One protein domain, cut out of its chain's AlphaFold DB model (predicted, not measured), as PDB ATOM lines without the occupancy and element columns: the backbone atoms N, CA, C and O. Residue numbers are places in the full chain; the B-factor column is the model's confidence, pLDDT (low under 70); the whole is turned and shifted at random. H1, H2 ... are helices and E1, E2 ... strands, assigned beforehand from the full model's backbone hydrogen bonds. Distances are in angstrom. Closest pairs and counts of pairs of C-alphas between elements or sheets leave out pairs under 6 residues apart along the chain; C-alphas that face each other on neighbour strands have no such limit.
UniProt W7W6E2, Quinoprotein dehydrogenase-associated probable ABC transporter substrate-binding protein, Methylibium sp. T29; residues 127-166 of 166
ATOM      1  N   ALA A 127     -25.004 -43.888  27.666       90.88
ATOM      2  CA  ALA A 127     -26.353 -43.652  28.166       90.88
ATOM      3  C   ALA A 127     -27.110 -42.588  27.354       90.88
ATOM      4  O   ALA A 127     -28.304 -42.755  27.098       90.88
ATOM      5  N   SER A 128     -26.444 -41.507  26.930       91.81
ATOM      6  CA  SER A 128     -27.090 -40.491  26.091       91.81
ATOM      7  C   SER A 128     -27.362 -41.005  24.679       91.81
ATOM      8  O   SER A 128     -28.411 -40.687  24.136       91.81
ATOM      9  N   LEU A 129     -26.480 -41.840  24.113       91.25
ATOM     10  CA  LEU A 129     -26.697 -42.451  22.797       91.25
ATOM     11  C   LEU A 129     -27.939 -43.352  22.786       91.25
ATOM     12  O   LEU A 129     -28.759 -43.239  21.883       91.25
ATOM     13  N   ARG A 130     -28.152 -44.177  23.821       91.12
ATOM     14  CA  ARG A 130     -29.364 -45.023  23.921       91.12
ATOM     15  C   ARG A 130     -30.668 -44.223  24.000       91.12
ATOM     16  O   ARG A 130     -31.716 -44.743  23.642       91.12
ATOM     17  N   ARG A 131     -30.611 -42.982  24.493       91.69
ATOM     18  CA  ARG A 131     -31.765 -42.071  24.595       91.69
ATOM     19  C   ARG A 131     -31.867 -41.088  23.428       91.69
ATOM     20  O   ARG A 131     -32.834 -40.329  23.361       91.69
ATOM     21  N   ALA A 132     -30.870 -41.043  22.547       91.75
ATOM     22  CA  ALA A 132     -30.853 -40.116  21.428       91.75
ATOM     23  C   ALA A 132     -31.972 -40.472  20.447       91.75
ATOM     24  O   ALA A 132     -32.211 -41.639  20.172       91.75
ATOM     25  N   ARG A 133     -32.641 -39.468  19.870       90.31
ATOM     26  CA  ARG A 133     -33.634 -39.721  18.808       90.31
ATOM     27  C   ARG A 133     -32.984 -40.071  17.469       90.31
ATOM     28  O   ARG A 133     -33.614 -40.710  16.636       90.31
ATOM     29  N   LYS A 134     -31.759 -39.594  17.245       91.00
ATOM     30  CA  LYS A 134     -31.037 -39.697  15.978       91.00
ATOM     31  C   LYS A 134     -29.533 -39.652  16.252       91.00
ATOM     32  O   LYS A 134     -29.083 -38.741  16.944       91.00
ATOM     33  N   ILE A 135     -28.780 -40.603  15.708       94.69
ATOM     34  CA  ILE A 135     -27.311 -40.620  15.726       94.69
ATOM     35  C   ILE A 135     -26.834 -40.667  14.276       94.69
ATOM     36  O   ILE A 135     -27.208 -41.575  13.536       94.69
ATOM     37  N   GLY A 136     -26.056 -39.672  13.857       94.19
ATOM     38  CA  GLY A 136     -25.500 -39.614  12.507       94.19
ATOM     39  C   GLY A 136     -24.303 -40.545  12.335       94.19
ATOM     40  O   GLY A 136     -23.438 -40.598  13.208       94.19
ATOM     41  N   ALA A 137     -24.245 -41.253  11.210       93.56
ATOM     42  CA  ALA A 137     -23.068 -41.994  10.763       93.56
ATOM     43  C   ALA A 137     -23.003 -42.003   9.231       93.56
ATOM     44  O   ALA A 137     -24.037 -41.943   8.559       93.56
ATOM     45  N   VAL A 138     -21.796 -42.093   8.668       88.62
ATOM     46  CA  VAL A 138     -21.635 -42.293   7.223       88.62
ATOM     47  C   VAL A 138     -22.128 -43.692   6.859       88.62
ATOM     48  O   VAL A 138     -21.790 -44.674   7.522       88.62
ATOM     49  N   SER A 139     -22.954 -43.771   5.824       87.56
ATOM     50  CA  SER A 139     -23.626 -44.996   5.388       87.56
ATOM     51  C   SER A 139     -22.618 -46.083   5.035       87.56
ATOM     52  O   SER A 139     -21.591 -45.792   4.430       87.56
ATOM     53  N   ALA A 140     -22.940 -47.338   5.359       81.75
ATOM     54  CA  ALA A 140     -22.109 -48.498   5.014       81.75
ATOM     55  C   ALA A 140     -20.666 -48.440   5.567       81.75
ATOM     56  O   ALA A 140     -19.761 -49.071   5.027       81.75
ATOM     57  N   THR A 141     -20.463 -47.720   6.672       81.94
ATOM     58  CA  THR A 141     -19.215 -47.748   7.448       81.94
ATOM     59  C   THR A 141     -19.354 -48.649   8.678       81.94
ATOM     60  O   THR A 141     -20.477 -48.934   9.109       81.94
ATOM     61  N   PRO A 142     -18.242 -49.060   9.318       85.38
ATOM     62  CA  PRO A 142     -18.303 -49.783  10.588       85.38
ATOM     63  C   PRO A 142     -19.100 -49.052  11.682       85.38
ATOM     64  O   PRO A 142     -19.761 -49.710  12.483       85.38
ATOM     65  N   ALA A 143     -19.109 -47.712  11.697       88.94
ATOM     66  CA  ALA A 143     -19.926 -46.931  12.627       88.94
ATOM     67  C   ALA A 143     -21.434 -47.103  12.369       88.94
ATOM     68  O   ALA A 143     -22.189 -47.366  13.303       88.94
ATOM     69  N   ASP A 144     -21.878 -47.005  11.113       90.25
ATOM     70  CA  ASP A 144     -23.286 -47.230  10.744       90.25
ATOM     71  C   ASP A 144     -23.713 -48.679  11.017       90.25
ATOM     72  O   ASP A 144     -24.766 -48.931  11.613       90.25
ATOM     73  N   LEU A 145     -22.848 -49.641  10.681       87.25
ATOM     74  CA  LEU A 145     -23.073 -51.057  10.962       87.25
ATOM     75  C   LEU A 145     -23.166 -51.338  12.467       87.25
ATOM     76  O   LEU A 145     -24.028 -52.106  12.895       87.25
ATOM     77  N   TYR A 146     -22.325 -50.697  13.280       89.75
ATOM     78  CA  TYR A 146     -22.395 -50.791  14.736       89.75
ATOM     79  C   TYR A 146     -23.734 -50.264  15.265       89.75
ATOM     80  O   TYR A 146     -24.407 -50.967  16.021       89.75
ATOM     81  N   LEU A 147     -24.168 -49.070  14.842       93.00
ATOM     82  CA  LEU A 147     -25.459 -48.514  15.263       93.00
ATOM     83  C   LEU A 147     -26.623 -49.436  14.880       93.00
ATOM     84  O   LEU A 147     -27.522 -49.658  15.691       93.00
ATOM     85  N   HIS A 148     -26.574 -50.013  13.677       92.12
ATOM     86  CA  HIS A 148     -27.561 -50.982  13.214       92.12
ATOM     87  C   HIS A 148     -27.588 -52.250  14.083       92.12
ATOM     88  O   HIS A 148     -28.650 -52.621  14.580       92.12
ATOM     89  N   ARG A 149     -26.430 -52.884  14.322       91.88
ATOM     90  CA  ARG A 149     -26.310 -54.114  15.129       91.88
ATOM     91  C   ARG A 149     -26.739 -53.918  16.580       91.88
ATOM     92  O   ARG A 149     -27.312 -54.820  17.178       91.88
ATOM     93  N   MET A 150     -26.488 -52.735  17.136       91.94
ATOM     94  CA  MET A 150     -26.846 -52.394  18.514       91.94
ATOM     95  C   MET A 150     -28.289 -51.898  18.671       91.94
ATOM     96  O   MET A 150     -28.673 -51.512  19.777       91.94
ATOM     97  N   ASN A 151     -29.079 -51.889  17.590       92.38
ATOM     98  CA  ASN A 151     -30.441 -51.359  17.553       92.38
ATOM     99  C   ASN A 151     -30.536 -49.919  18.101       92.38
ATOM    100  O   ASN A 151     -31.459 -49.569  18.840       92.38
ATOM    101  N   LEU A 152     -29.538 -49.091  17.778       93.94
ATOM    102  CA  LEU A 152     -29.501 -47.682  18.155       93.94
ATOM    103  C   LEU A 152     -30.147 -46.814  17.061       93.94
ATOM    104  O   LEU A 152     -30.028 -47.135  15.874       93.94
ATOM    105  N   PRO A 153     -30.793 -45.688  17.416       92.69
ATOM    106  CA  PRO A 153     -31.385 -44.785  16.432       92.69
ATOM    107  C   PRO A 153     -30.320 -44.218  15.494       92.69
ATOM    108  O   PRO A 153     -29.445 -43.472  15.928       92.69
ATOM    109  N   ARG A 154     -30.398 -44.557  14.204       93.50
ATOM    110  CA  ARG A 154     -29.369 -44.214  13.213       93.50
ATOM    111  C   ARG A 154     -29.898 -43.314  12.106       93.50
ATOM    112  O   ARG A 154     -31.036 -43.449  11.661       93.50
ATOM    113  N   ALA A 155     -29.035 -42.424  11.642       94.00
ATOM    114  CA  ALA A 155     -29.255 -41.563  10.501       94.00
ATOM    115  C   ALA A 155     -28.081 -41.670   9.529       94.00
ATOM    116  O   ALA A 155     -26.999 -41.168   9.842       94.00
ATOM    117  N   PRO A 156     -28.289 -42.315   8.375       91.62
ATOM    118  CA  PRO A 156     -27.247 -42.483   7.379       91.62
ATOM    119  C   PRO A 156     -26.960 -41.162   6.655       91.62
ATOM    120  O   PRO A 156     -27.882 -40.462   6.235       91.62
ATOM    121  N   PHE A 157     -25.677 -40.850   6.480       90.81
ATOM    122  CA  PHE A 157     -25.181 -39.751   5.648       90.81
ATOM    123  C   PHE A 157     -24.346 -40.301   4.484       90.81
ATOM    124  O   PHE A 157     -23.724 -41.355   4.630       90.81
ATOM    125  N   PRO A 158     -24.314 -39.630   3.321       84.44
ATOM    126  CA  PRO A 158     -23.577 -40.116   2.154       84.44
ATOM    127  C   PRO A 158     -22.051 -39.967   2.272       84.44
ATOM    128  O   PRO A 158     -21.337 -40.589   1.499       84.44
ATOM    129  N   GLY A 159     -21.548 -39.165   3.214       80.62
ATOM    130  CA  GLY A 159     -20.115 -38.933   3.414       80.62
ATOM    131  C   GLY A 159     -19.838 -38.027   4.614       80.62
ATOM    132  O   GLY A 159     -20.765 -37.438   5.181       80.62
ATOM    133  N   SER A 160     -18.565 -37.909   4.995       81.31
ATOM    134  CA  SER A 160     -18.124 -37.168   6.186       81.31
ATOM    135  C   SER A 160     -18.499 -35.684   6.133       81.31
ATOM    136  O   SER A 160     -19.003 -35.149   7.115       81.31
ATOM    137  N   ALA A 161     -18.362 -35.031   4.974       82.19
ATOM    138  CA  ALA A 161     -18.755 -33.630   4.807       82.19
ATOM    139  C   ALA A 161     -20.255 -33.403   5.075       82.19
ATOM    140  O   ALA A 161     -20.628 -32.484   5.799       82.19
ATOM    141  N   ALA A 162     -21.121 -34.280   4.552       86.81
ATOM    142  CA  ALA A 162     -22.563 -34.200   4.783       86.81
ATOM    143  C   ALA A 162     -22.933 -34.488   6.246       86.81
ATOM    144  O   ALA A 162     -23.855 -33.869   6.770       86.81
ATOM    145  N   LEU A 163     -22.219 -35.410   6.903       88.56
ATOM    146  CA  LEU A 163     -22.398 -35.708   8.326       88.56
ATOM    147  C   LEU A 163     -22.030 -34.512   9.215       88.56
ATOM    148  O   LEU A 163     -22.718 -34.262  10.197       88.56
ATOM    149  N   LEU A 164     -20.965 -33.782   8.876       84.56
ATOM    150  CA  LEU A 164     -20.488 -32.631   9.652       84.56
ATOM    151  C   LEU A 164     -21.303 -31.349   9.414       84.56
ATOM    152  O   LEU A 164     -21.253 -30.442  10.241       84.56
ATOM    153  N   ALA A 165     -22.035 -31.261   8.300       86.06
ATOM    154  CA  ALA A 165     -22.850 -30.099   7.947       86.06
ATOM    155  C   ALA A 165     -24.271 -30.105   8.553       86.06
ATOM    156  O   ALA A 165     -24.962 -29.089   8.459       86.06
ATOM    157  N   GLY A 166     -24.730 -31.234   9.107       70.44
ATOM    158  CA  GLY A 166     -26.085 -31.415   9.658       70.44
ATOM    159  C   GLY A 166     -26.157 -31.320  11.176       70.44
ATOM    160  O   GLY A 166     -27.228 -30.893  11.667       70.44
TER     161      GLY A 166
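AT A GLANCE: This is residues 127 to 166 of the 166 residues of the protein "Quinoprotein dehydrogenase-associated probable ABC transporter substrate-binding protein" of Methylibium sp. T29 (UniProt W7W6E2). Two short parallel strands, E1 and E2, lie side by side in the middle, with the longest helix, H2, packed over one face of the pair. Two one-turn helices lie toward opposite ends of the long axis: H1 beyond the beginnings of the strands, H3 near their last residues. The printed part has 40 residues, with three named helices and two named strands in the order H1, E1, H2, E2, H3; the class is mixed, helices and strands. It is compact, with a radius of gyration of the C-alphas of 9.8 A and spans of 26 by 18 by 11 A.

IN THESE COORDINATES: H1, residues 127 to 131, begins with C-alpha 127 at (-26.353, -43.652, 28.166) and is 6.7 A long from first to last C-alpha. E1, residues 135 to 138, measures 10.4 A. H2, residues 142 to 149, measures 10.2 A and begins with C-alpha 142 at (-18.303, -49.783, 10.588). E2, residues 154 to 157, measures 9.7 A. H3, residues 160 to 164, measures 6.2 A and ends with C-alpha 164 at (-20.488, -32.631, 9.652).

HOW THE PARTS SIT: E1 and E2 are parallel neighbours at 36 degrees, with N 155 and O 135 2.8 A apart and N 157 and O 137 2.9 A apart, both within hydrogen-bond range. E1, H2 and E2 form a strand-helix-strand unit, two parallel neighbour strands with a helix between them in the chain; its crossover is right-handed. The closest C-alphas of E1 and H2 are those of Ala 137 and Asp 144, 5.2 A; of H2 and E2, Leu 147 and Arg 154, 6.2 A; of E1 and H3, Val 138 and Ser 160, 6.3 A; of H1 and E1, Leu 129 and Ile 135, 7.3 A. H1 is apart from H2, E2 and H3, and H2 from H3. In H1, H2 and H3 every O i to N i+4 pair is within hydrogen-bond range.

THE WHOLE: The two C-alphas farthest apart, those of Ala 127 and Ala 161, are 26.5 A apart. The printed part has no cut and ends at Gly 166, the chain's last residue. The four links are tight. The mean pLDDT of the printed part is 88.9, and no printed residue is under 70.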